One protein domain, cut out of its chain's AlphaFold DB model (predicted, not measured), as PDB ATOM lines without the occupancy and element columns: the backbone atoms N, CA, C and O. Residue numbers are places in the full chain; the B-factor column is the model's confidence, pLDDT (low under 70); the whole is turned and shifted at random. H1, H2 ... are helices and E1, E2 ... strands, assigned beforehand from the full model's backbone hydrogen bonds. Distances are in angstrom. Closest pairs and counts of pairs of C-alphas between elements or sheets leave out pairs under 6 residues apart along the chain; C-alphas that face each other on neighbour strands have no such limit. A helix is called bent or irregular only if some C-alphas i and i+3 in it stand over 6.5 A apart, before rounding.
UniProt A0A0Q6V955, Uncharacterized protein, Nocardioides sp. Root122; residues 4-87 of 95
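This is residues 4 to 87 of the 95 residues of an uncharacterized protein of Nocardioides sp. Root122 (UniProt A0A0Q6V955). Look for two lobes set end to end: a small, strongly twisted sheet of three strands, with the short helix H1 beside it, and a lobe of helices in which the bent helix H2 folds back on itself while H3 crosses residues 30 to 38 of its first arm. The chain passes from sheet to helices after E2 and returns to the sheet with E3. The printed part has 84 residues, with three named helices and three named strands in the order H1 E1 E2 H2 H3 E3; the sheet runs E1 E2 E3, antiparallel, and the class is mixed, helices and strands. The whole is only just loose, close to compact, with a radius of gyration of the C-alphas of 14.3 A, and spans 37 by 28 by 18 A.

Find C-alpha 4 at (194.026, 148.148, 153.504), where H1, residues 4 to 8, begins. E1 follows at residues 12 to 17, 15.9 A long, then E2 at residues 19 to 27, 23.1 A long, which bends by 60 degrees at residue 22. H2, residues 30 to 61, was assigned by its hydrogen bonds as one helix, but it is bent: C-alphas 47 and 50 are 9.1 A apart. Its arm H2a, residues 30 to 47, starts at C-alpha 30 (187.072, 162.886, 160.124) and is 25.7 A long; H2b, residues 50 to 61, is 15.6 A. H3 takes residues 69 to 78, 14.8 A. H2a and H3 are irregular: C-alphas 32 and 35 are 6.9 A apart, C-alphas 74 and 77 are 7.7 A apart. E3, residues 82 to 86, is 12.8 A long and ends at C-alpha 86 (197.633, 163.834, 140.523).

Start at the hairpin of E1 and E2, where N 13 and O 23 are 2.9 A apart, within hydrogen-bond range. On the other side of E2 is E3, with N 24 and O 85 at 2.8 A, also within range. H1 only grazes the sheet with residues 5 to 7; the C-alphas of Val 6 and Arg 12 are its closest to E1, at 6.7 A. H2a only just grazes the sheet, with residues 33 to 36. With residues 41 to 45 alone H2a touches H2b, closest at the C-alphas of Ala 45 and Ala 53, 4.9 A, at a shallow tilt of 31 degrees, opposite ways. With residues 30 to 38 alone H2a touches H3, closest at the C-alphas of Ala 34 and Ala 73, 4.8 A; at 71 degrees they are only just about perpendicular. H2b and H3 are close but not clearly touching. H1 and H3 are apart. Every O i to N i+4 pair is within hydrogen-bond range in H1 and H2b, but 11 of 14 in H2a and 3 of 6 in H3.

The two C-alphas farthest apart, those of Asp 64 and Gln 87, are 37.6 A from each other. The printed part has no cut and no long link. Look at the B-factor column: residues 4 to 6 and residue 8 are under 70, and the mean pLDDT of the printed part is 88.6.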
ATOM      1  N   ARG A   4     192.741 148.782 153.199       67.69
ATOM      2  CA  ARG A   4     194.026 148.148 153.504       67.69
ATOM      3  C   ARG A   4     195.013 148.306 152.357       67.69
ATOM      4  O   ARG A   4     196.168 148.603 152.612       67.69
ATOM      5  N   ASN A   5     194.553 148.175 151.116       65.50
ATOM      6  CA  ASN A   5     195.422 148.310 149.952       65.50
ATOM      7  C   ASN A   5     195.877 149.761 149.751       65.50
ATOM      8  O   ASN A   5     197.021 149.970 149.374       65.50
ATOM      9  N   VAL A   6     195.015 150.749 150.032       65.06
ATOM     10  CA  VAL A   6     195.390 152.176 149.958       65.06
ATOM     11  C   VAL A   6     196.462 152.502 150.993       65.06
ATOM     12  O   VAL A   6     197.497 153.062 150.651       65.06
ATOM     13  N   ARG A   7     196.249 152.093 152.249       70.12
ATOM     14  CA  ARG A   7     197.215 152.332 153.329       70.12
ATOM     15  C   ARG A   7     198.522 151.556 153.118       70.12
ATOM     16  O   ARG A   7     199.588 152.094 153.374       70.12
ATOM     17  N   ALA A   8     198.457 150.324 152.610       60.59
ATOM     18  CA  ALA A   8     199.641 149.502 152.339       60.59
ATOM     19  C   ALA A   8     200.470 149.987 151.136       60.59
ATOM     20  O   ALA A   8     201.665 149.716 151.076       60.59
ATOM     21  N   ALA A   9     199.854 150.693 150.182       71.00
ATOM     22  CA  ALA A   9     200.540 151.287 149.034       71.00
ATOM     23  C   ALA A   9     201.064 152.709 149.304       71.00
ATOM     24  O   ALA A   9     201.538 153.364 148.371       71.00
ATOM     25  N   ASP A  10     200.973 153.177 150.554       78.00
ATOM     26  CA  ASP A  10     201.291 154.550 150.949       78.00
ATOM     27  C   ASP A  10     200.508 155.572 150.106       78.00
ATOM     28  O   ASP A  10     201.065 156.432 149.438       78.00
ATOM     29  N   GLY A  11     199.192 155.363 149.985       82.06
ATOM     30  CA  GLY A  11     198.306 156.247 149.225       82.06
ATOM     31  C   GLY A  11     198.411 156.133 147.699       82.06
ATOM     32  O   GLY A  11     197.551 156.664 146.997       82.06
ATOM     33  N   ARG A  12     199.391 155.419 147.137       86.94
ATOM     34  CA  ARG A  12     199.556 155.305 145.677       86.94
ATOM     35  C   ARG A  12     198.462 154.448 145.038       86.94
ATOM     36  O   ARG A  12     198.229 153.303 145.431       86.94
ATOM     37  N   ALA A  13     197.806 154.987 144.011       88.12
ATOM     38  CA  ALA A  13     196.751 154.308 143.263       88.12
ATOM     39  C   ALA A  13     196.750 154.696 141.776       88.12
ATOM     40  O   ALA A  13     197.352 155.686 141.369       88.12
ATOM     41  N   VAL A  14     196.033 153.927 140.953       88.56
ATOM     42  CA  VAL A  14     195.742 154.283 139.556       88.56
ATOM     43  C   VAL A  14     194.238 154.479 139.408       88.56
ATOM     44  O   VAL A  14     193.450 153.586 139.727       88.56
ATOM     45  N   LEU A  15     193.827 155.651 138.922       88.12
ATOM     46  CA  LEU A  15     192.425 155.946 138.647       88.12
ATOM     47  C   LEU A  15     192.094 155.585 137.195       88.12
ATOM     48  O   LEU A  15     192.669 156.146 136.269       88.12
ATOM     49  N   HIS A  16     191.123 154.691 136.993       87.44
ATOM     50  CA  HIS A  16     190.698 154.209 135.670       87.44
ATOM     51  C   HIS A  16     189.403 154.875 135.179       87.44
ATOM     52  O   HIS A  16     188.452 154.200 134.783       87.44
ATOM     53  N   ARG A  17     189.319 156.210 135.212       80.56
ATOM     54  CA  ARG A  17     188.138 156.934 134.707       80.56
ATOM     55  C   ARG A  17     188.470 157.624 133.388       80.56
ATOM     56  O   ARG A  17     189.157 158.639 133.383       80.56
ATOM     57  N   ARG A  18     187.941 157.097 132.276       82.06
ATOM     58  CA  ARG A  18     188.231 157.482 130.871       82.06
ATOM     59  C   ARG A  18     189.659 157.168 130.405       82.06
ATOM     60  O   ARG A  18     189.816 156.634 129.316       82.06
ATOM     61  N   ARG A  19     190.678 157.473 131.210       84.62
ATOM     62  CA  ARG A  19     192.079 157.067 131.013       84.62
ATOM     63  C   ARG A  19     192.683 156.662 132.357       84.62
ATOM     64  O   ARG A  19     192.229 157.144 133.393       84.62
ATOM     65  N   SER A  20     193.669 155.771 132.322       89.25
ATOM     66  CA  SER A  20     194.440 155.369 133.501       89.25
ATOM     67  C   SER A  20     195.449 156.462 133.844       89.25
ATOM     68  O   SER A  20     196.237 156.828 132.975       89.25
ATOM     69  N   ARG A  21     195.434 156.966 135.082       90.69
ATOM     70  CA  ARG A  21     196.421 157.943 135.576       90.69
ATOM     71  C   ARG A  21     196.881 157.630 137.004       90.69
ATOM     72  O   ARG A  21     196.043 157.183 137.798       90.69
ATOM     73  N   PRO A  22     198.172 157.827 137.326       90.12
ATOM     74  CA  PRO A  22     198.685 157.654 138.678       90.12
ATOM     75  C   PRO A  22     198.194 158.789 139.585       90.12
ATOM     76  O   PRO A  22     198.208 159.960 139.214       90.12
ATOM     77  N   VAL A  23     197.748 158.433 140.786       92.06
ATOM     78  CA  VAL A  23     197.244 159.374 141.789       92.06
ATOM     79  C   VAL A  23     197.754 159.014 143.178       92.06
ATOM     80  O   VAL A  23     198.057 157.854 143.463       92.06
ATOM     81  N   HIS A  24     197.796 160.014 144.050       91.44
ATOM     82  CA  HIS A  24     198.004 159.848 145.476       91.44
ATOM     83  C   HIS A  24     196.701 160.098 146.229       91.44
ATOM     84  O   HIS A  24     196.005 161.092 146.006       91.44
ATOM     85  N   LEU A  25     196.360 159.155 147.098       91.81
ATOM     86  CA  LEU A  25     195.170 159.159 147.929       91.81
ATOM     87  C   LEU A  25     195.550 159.587 149.340       91.81
ATOM     88  O   LEU A  25     196.255 158.865 150.041       91.81
ATOM     89  N   VAL A  26     195.035 160.736 149.766       91.75
ATOM     90  CA  VAL A  26     195.247 161.261 151.121       91.75
ATOM     91  C   VAL A  26     193.961 161.081 151.908       91.75
ATOM     92  O   VAL A  26     192.916 161.595 151.510       91.75
ATOM     93  N   GLU A  27     194.011 160.327 153.007       91.62
ATOM     94  CA  GLU A  27     192.844 160.173 153.878       91.62
ATOM     95  C   GLU A  27     192.510 161.526 154.516       91.62
ATOM     96  O   GLU A  27     193.356 162.146 155.157       91.62
ATOM     97  N   LEU A  28     191.275 161.993 154.339       92.88
ATOM     98  CA  LEU A  28     190.808 163.213 154.986       92.88
ATOM     99  C   LEU A  28     190.615 162.969 156.485       92.88
ATOM    100  O   LEU A  28     190.156 161.883 156.865       92.88
ATOM    101  N   PRO A  29     190.884 163.965 157.342       92.31
ATOM    102  CA  PRO A  29     190.577 163.845 158.757       92.31
ATOM    103  C   PRO A  29     189.045 163.825 158.953       92.31
ATOM    104  O   PRO A  29     188.329 164.421 158.136       92.31
ATOM    105  N   PRO A  30     188.512 163.105 159.960       91.88
ATOM    106  CA  PRO A  30     187.072 162.886 160.124       91.88
ATOM    107  C   PRO A  30     186.201 164.140 160.064       91.88
ATOM    108  O   PRO A  30     185.171 164.144 159.386       91.88
ATOM    109  N   GLU A  31     186.658 165.230 160.675       91.81
ATOM    110  CA  GLU A  31     185.991 166.531 160.703       91.81
ATOM    111  C   GLU A  31     185.760 167.129 159.306       91.81
ATOM    112  O   GLU A  31     184.833 167.913 159.107       91.81
ATOM    113  N   SER A  32     186.557 166.726 158.313       94.81
ATOM    114  CA  SER A  32     186.454 167.204 156.930       94.81
ATOM    115  C   SER A  32     185.593 166.305 156.035       94.81
ATOM    116  O   SER A  32     185.329 166.649 154.882       94.81
ATOM    117  N   ARG A  33     185.152 165.134 156.519       96.25
ATOM    118  CA  ARG A  33     184.495 164.116 155.675       96.25
ATOM    119  C   ARG A  33     183.009 164.366 155.478       96.25
ATOM    120  O   ARG A  33     182.477 164.050 154.416       96.25
ATOM    121  N   ALA A  34     182.337 164.930 156.478       96.00
ATOM    122  CA  ALA A  34     180.887 165.108 156.472       96.00
ATOM    123  C   ALA A  34     180.345 165.849 155.233       96.00
ATOM    124  O   ALA A  34     179.437 165.319 154.588       96.00
ATOM    125  N   PRO A  35     180.913 167.001 154.819       96.31
ATOM    126  CA  PRO A  35     180.470 167.679 153.601       96.31
ATOM    127  C   PRO A  35     180.644 166.821 152.341       96.31
ATOM    128  O   PRO A  35     179.797 166.847 151.449       96.31
ATOM    129  N   VAL A  36     181.715 166.021 152.274       95.94
ATOM    130  CA  VAL A  36     182.001 165.143 151.129       95.94
ATOM    131  C   VAL A  36     181.005 163.987 151.056       95.94
ATOM    132  O   VAL A  36     180.508 163.679 149.975       95.94
ATOM    133  N   LEU A  37     180.673 163.371 152.193       94.12
ATOM    134  CA  LEU A  37     179.681 162.293 152.266       94.12
ATOM    135  C   LEU A  37     178.280 162.793 151.881       94.12
ATOM    136  O   LEU A  37     177.602 162.151 151.079       94.12
ATOM    137  N   ALA A  38     177.884 163.973 152.368       93.56
ATOM    138  CA  ALA A  38     176.615 164.598 151.996       93.56
ATOM    139  C   ALA A  38     176.550 164.909 150.489       93.56
ATOM    140  O   ALA A  38     175.562 164.591 149.822       93.56
ATOM    141  N   ALA A  39     177.626 165.461 149.917       93.44
ATOM    142  CA  ALA A  39     177.715 165.714 148.481       93.44
ATOM    143  C   ALA A  39     177.685 164.414 147.659       93.44
ATOM    144  O   ALA A  39     177.032 164.349 146.617       93.44
ATOM    145  N   TYR A  40     178.346 163.355 148.136       91.00
ATOM    146  CA  TYR A  40     178.323 162.041 147.494       91.00
ATOM    147  C   TYR A  40     176.905 161.457 147.438       91.00
ATOM    148  O   TYR A  40     176.487 160.951 146.390       91.00
ATOM    149  N   GLN A  41     176.153 161.584 148.536       89.31
ATOM    150  CA  GLN A  41     174.756 161.169 148.619       89.31
ATOM    151  C   GLN A  41     173.867 161.960 147.648       89.31
ATOM    152  O   GLN A  41     173.072 161.357 146.919       89.31
ATOM    153  N   ALA A  42     174.021 163.288 147.595       90.31
ATOM    154  CA  ALA A  42     173.281 164.150 146.670       90.31
ATOM    155  C   ALA A  42     173.573 163.789 145.203       90.31
ATOM    156  O   ALA A  42     172.653 163.564 144.416       90.31
ATOM    157  N   ALA A  43     174.847 163.589 144.858       89.25
ATOM    158  CA  ALA A  43     175.255 163.130 143.531       89.25
ATOM    159  C   ALA A  43     174.713 161.727 143.192       89.25
ATOM    160  O   ALA A  43     174.618 161.356 142.023       89.25
ATOM    161  N   GLY A  44     174.384 160.896 144.187       85.25
ATOM    162  CA  GLY A  44     173.686 159.623 143.982       85.25
ATOM    163  C   GLY A  44     172.275 159.810 143.413       85.25
ATOM    164  O   GLY A  44     171.876 159.074 142.510       85.25
ATOM    165  N   ALA A  45     171.552 160.835 143.876       85.88
ATOM    166  CA  ALA A  45     170.209 161.146 143.387       85.88
ATOM    167  C   ALA A  45     170.225 161.579 141.918       85.88
ATOM    168  O   ALA A  45     169.370 161.145 141.148       85.88
ATOM    169  N   GLU A  46     171.223 162.364 141.512       87.12
ATOM    170  CA  GLU A  46     171.404 162.776 140.115       87.12
ATOM    171  C   GLU A  46     171.742 161.591 139.200       87.12
ATOM    172  O   GLU A  46     171.238 161.495 138.083       87.12
ATOM    173  N   ARG A  47     172.580 160.662 139.677       89.25
ATOM    174  CA  ARG A  47     173.049 159.511 138.888       89.25
ATOM    175  C   ARG A  47     172.012 158.403 138.738       89.25
ATOM    176  O   ARG A  47     172.028 157.698 137.733       89.25
ATOM    177  N   SER A  48     171.183 158.180 139.755       86.81
ATOM    178  CA  SER A  48     170.364 156.961 139.860       86.81
ATOM    179  C   SER A  48     168.913 157.221 140.277       86.81
ATOM    180  O   SER A  48     168.148 156.280 140.480       86.81
ATOM    181  N   GLY A  49     168.514 158.491 140.373       90.44
ATOM    182  CA  GLY A  49     167.176 158.910 140.777       90.44
ATOM    183  C   GLY A  49     166.977 158.937 142.294       90.44
ATOM    184  O   GLY A  49     167.721 158.338 143.076       90.44
ATOM    185  N   GLN A  50     165.917 159.628 142.727       87.81
ATOM    186  CA  GLN A  50     165.647 159.863 144.151       87.81
ATOM    187  C   GLN A  50     165.415 158.571 144.946       87.81
ATOM    188  O   GLN A  50     165.831 158.473 146.096       87.81
ATOM    189  N   SER A  51     164.771 157.564 144.349       89.75
ATOM    190  CA  SER A  51     164.493 156.297 145.035       89.75
ATOM    191  C   SER A  51     165.773 155.534 145.372       89.75
ATOM    192  O   SER A  51     165.923 155.079 146.502       89.75
ATOM    193  N   ALA A  52     166.722 155.446 144.435       86.12
ATOM    194  CA  ALA A  52     168.001 154.778 144.673       86.12
ATOM    195  C   ALA A  52     168.831 155.515 145.735       86.12
ATOM    196  O   ALA A  52     169.383 154.885 146.633       86.12
ATOM    197  N   ALA A  53     168.845 156.851 145.695       86.56
ATOM    198  CA  ALA A  53     169.525 157.658 146.705       86.56
ATOM    199  C   ALA A  53     168.953 157.453 148.117       86.56
ATOM    200  O   ALA A  53     169.714 157.323 149.071       86.56
ATOM    201  N   ARG A  54     167.625 157.343 148.258       88.38
ATOM    202  CA  ARG A  54     166.982 157.043 149.552       88.38
ATOM    203  C   ARG A  54     167.390 155.682 150.106       88.38
ATOM    204  O   ARG A  54     167.559 155.546 151.315       88.38
ATOM    205  N   LEU A  55     167.523 154.678 149.241       91.75
ATOM    206  CA  LEU A  55     167.982 153.351 149.648       91.75
ATOM    207  C   LEU A  55     169.450 153.401 150.078       91.75
ATOM    208  O   LEU A  55     169.775 152.845 151.119       91.75
ATOM    209  N   GLN A  56     170.302 154.131 149.354       89.06
ATOM    210  CA  GLN A  56     171.697 154.354 149.748       89.06
ATOM    211  C   GLN A  56     171.807 155.028 151.125       89.06
ATOM    212  O   GLN A  56     172.522 154.523 151.985       89.06
ATOM    213  N   ALA A  57     171.049 156.100 151.377       88.50
ATOM    214  CA  ALA A  57     171.062 156.775 152.678       88.50
ATOM    215  C   ALA A  57     170.759 155.798 153.824       88.50
ATOM    216  O   ALA A  57     171.461 155.760 154.833       88.50
ATOM    217  N   ARG A  58     169.758 154.937 153.623       90.94
ATOM    218  CA  ARG A  58     169.293 153.985 154.634       90.94
ATOM    219  C   ARG A  58     170.216 152.785 154.812       90.94
ATOM    220  O   ARG A  58     170.494 152.413 155.944       90.94
ATOM    221  N   PHE A  59     170.654 152.161 153.723       91.62
ATOM    222  CA  PHE A  59     171.387 150.895 153.782       91.62
ATOM    223  C   PHE A  59     172.899 151.076 153.874       91.62
ATOM    224  O   PHE A  59     173.542 150.308 154.584       91.62
ATOM    225  N   ASP A  60     173.457 152.095 153.216       88.62
ATOM    226  CA  ASP A  60     174.904 152.321 153.223       88.62
ATOM    227  C   ASP A  60     175.314 153.186 154.421       88.62
ATOM    228  O   ASP A  60     176.328 152.901 155.059       88.62
ATOM    229  N   PHE A  61     174.528 154.226 154.745       90.81
ATOM    230  CA  PHE A  61     174.854 155.196 155.804       90.81
ATOM    231  C   PHE A  61     174.053 155.023 157.103       90.81
ATOM    232  O   PHE A  61     174.481 155.510 158.151       90.81
ATOM    233  N   GLY A  62     172.913 154.327 157.066       92.69
ATOM    234  CA  GLY A  62     172.009 154.233 158.217       92.69
ATOM    235  C   GLY A  62     171.359 155.570 158.586       92.69
ATOM    236  O   GLY A  62     171.006 155.772 159.744       92.69
ATOM    237  N   LEU A  63     171.243 156.490 157.625       92.31
ATOM    238  CA  LEU A  63     170.708 157.835 157.812       92.31
ATOM    239  C   LEU A  63     169.336 157.995 157.150       92.31
ATOM    240  O   LEU A  63     168.960 157.262 156.227       92.31
ATOM    241  N   ASP A  64     168.590 159.000 157.609       89.62
ATOM    242  CA  ASP A  64     167.406 159.456 156.889       89.62
ATOM    243  C   ASP A  64     167.817 160.070 155.533       89.62
ATOM    244  O   ASP A  64     168.848 160.736 155.448       89.62
ATOM    245  N   PRO A  65     167.039 159.899 154.449       85.31
ATOM    246  CA  PRO A  65     167.369 160.517 153.166       85.31
ATOM    247  C   PRO A  65     167.396 162.051 153.157       85.31
ATOM    248  O   PRO A  65     167.898 162.629 152.196       85.31
ATOM    249  N   SER A  66     166.832 162.701 154.176       86.81
ATOM    250  CA  SER A  66     166.903 164.149 154.402       86.81
ATOM    251  C   SER A  66     168.014 164.564 155.377       86.81
ATOM    252  O   SER A  66     168.072 165.729 155.767       86.81
ATOM    253  N   ALA A  67     168.899 163.631 155.753       90.31
ATOM    254  CA  ALA A  67     170.006 163.881 156.666       90.31
ATOM    255  C   ALA A  67     170.880 165.058 156.220       90.31
ATOM    256  O   ALA A  67     171.237 165.228 155.051       90.31
ATOM    257  N   THR A  68     171.241 165.865 157.203       93.69
ATOM    258  CA  THR A  68     172.055 167.061 157.062       93.69
ATOM    259  C   THR A  68     173.543 166.728 157.131       93.69
ATOM    260  O   THR A  68     173.953 165.650 157.561       93.69
ATOM    261  N   VAL A  69     174.391 167.696 156.780       94.56
ATOM    262  CA  VAL A  69     175.847 167.577 156.961       94.56
ATOM    263  C   VAL A  69     176.213 167.276 158.423       94.56
ATOM    264  O   VAL A  69     177.161 166.534 158.670       94.56
ATOM    265  N   ALA A  70     175.453 167.795 159.394       94.81
ATOM    266  CA  ALA A  70     175.686 167.521 160.811       94.81
ATOM    267  C   ALA A  70     175.427 166.046 161.166       94.81
ATOM    268  O   ALA A  70     176.207 165.455 161.908       94.81
ATOM    269  N   ASP A  71     174.402 165.427 160.577       95.19
ATOM    270  CA  ASP A  71     174.120 163.998 160.764       95.19
ATOM    271  C   ASP A  71     175.243 163.132 160.171       95.19
ATOM    272  O   ASP A  71     175.688 162.158 160.778       95.19
ATOM    273  N   PHE A  72     175.790 163.539 159.019       95.38
ATOM    274  CA  PHE A  72     176.972 162.893 158.445       95.38
ATOM    275  C   PHE A  72     178.221 163.044 159.327       95.38
ATOM    276  O   PHE A  72     179.039 162.124 159.376       95.38
ATOM    277  N   ALA A  73     178.373 164.156 160.053       95.44
ATOM    278  CA  ALA A  73     179.503 164.367 160.963       95.44
ATOM    279  C   ALA A  73     179.518 163.362 162.118       95.44
ATOM    280  O   ALA A  73     180.584 162.874 162.483       95.44
ATOM    281  N   GLN A  74     178.347 162.964 162.619       95.31
ATOM    282  CA  GLN A  74     178.235 161.958 163.681       95.31
ATOM    283  C   GLN A  74     178.712 160.566 163.250       95.31
ATOM    284  O   GLN A  74     179.047 159.733 164.092       95.31
ATOM    285  N   ILE A  75     178.732 160.291 161.943       94.50
ATOM    286  CA  ILE A  75     179.095 158.980 161.399       94.50
ATOM    287  C   ILE A  75     180.419 158.993 160.631       94.50
ATOM    288  O   ILE A  75     180.867 157.930 160.205       94.50
ATOM    289  N   ALA A  76     181.044 160.161 160.462       93.69
ATOM    290  CA  ALA A  76     182.195 160.391 159.590       93.69
ATOM    291  C   ALA A  76     183.406 159.490 159.896       93.69
ATOM    292  O   ALA A  76     184.123 159.074 158.981       93.69
ATOM    293  N   ASP A  77     183.606 159.119 161.162       93.31
ATOM    294  CA  ASP A  77     184.685 158.218 161.584       93.31
ATOM    295  C   ASP A  77     184.581 156.820 160.961       93.31
ATOM    296  O   ASP A  77     185.592 156.157 160.727       93.31
ATOM    297  N   ARG A  78     183.359 156.372 160.643       92.88
ATOM    298  CA  ARG A  78     183.090 155.031 160.100       92.88
ATOM    299  C   ARG A  78     183.330 154.933 158.593       92.88
ATOM    300  O   ARG A  78     183.451 153.824 158.075       92.88
ATOM    301  N   TYR A  79     183.412 156.069 157.899       91.25
ATOM    302  CA  TYR A  79     183.505 156.141 156.441       91.25
ATOM    303  C   TYR A  79     184.787 156.872 156.030       91.25
ATOM    304  O   TYR A  79     184.814 158.102 156.003       91.25
ATOM    305  N   PRO A  80     185.863 156.140 155.694       92.31
ATOM    306  CA  PRO A  80     187.082 156.742 155.176       92.31
ATOM    307  C   PRO A  80     186.809 157.489 153.869       92.31
ATOM    308  O   PRO A  80     186.185 156.951 152.952       92.31
ATOM    309  N   VAL A  81     187.327 158.710 153.766       93.62
ATOM    310  CA  VAL A  81     187.258 159.532 152.554       93.62
ATOM    311  C   VAL A  81     188.675 159.890 152.140       93.62
ATOM    312  O   VAL A  81     189.492 160.241 152.986       93.62
ATOM    313  N   PHE A  82     188.951 159.812 150.840       92.81
ATOM    314  CA  PHE A  82     190.262 160.107 150.276       92.81
ATOM    315  C   PHE A  82     190.179 161.286 149.313       92.81
ATOM    316  O   PHE A  82     189.377 161.267 148.377       92.81
ATOM    317  N   GLY A  83     191.031 162.286 149.526       92.25
ATOM    318  CA  GLY A  83     191.381 163.261 148.501       92.25
ATOM    319  C   GLY A  83     192.219 162.593 147.413       92.25
ATOM    320  O   GLY A  83     193.019 161.704 147.706       92.25
ATOM    321  N   VAL A  84     192.017 162.994 146.160       92.19
ATOM    322  CA  VAL A  84     192.746 162.460 145.003       92.19
ATOM    323  C   VAL A  84     193.649 163.556 144.453       92.19
ATOM    324  O   VAL A  84     193.144 164.571 143.976       92.19
ATOM    325  N   HIS A  85     194.959 163.328 144.486       91.25
ATOM    326  CA  HIS A  85     195.979 164.234 143.959       91.25
ATOM    327  C   HIS A  85     196.673 163.584 142.760       91.25
ATOM    328  O   HIS A  85     197.005 162.399 142.808       91.25
ATOM    329  N   ASP A  86     196.877 164.327 141.676       88.88
ATOM    330  CA  ASP A  86     197.633 163.834 140.523       88.88
ATOM    331  C   ASP A  86     199.119 163.683 140.871       88.88
ATOM    332  O   ASP A  86     199.710 164.545 141.513       88.88
ATOM    333  N   GLN A  87     199.731 162.574 140.453       76.50
ATOM    334  CA  GLN A  87     201.169 162.326 140.659       76.50
ATOM    335  C   GLN A  87     202.047 162.987 139.587       76.50
ATOM    336  O   GLN A  87     203.264 163.096 139.750       76.50
TER     337      GLN A  87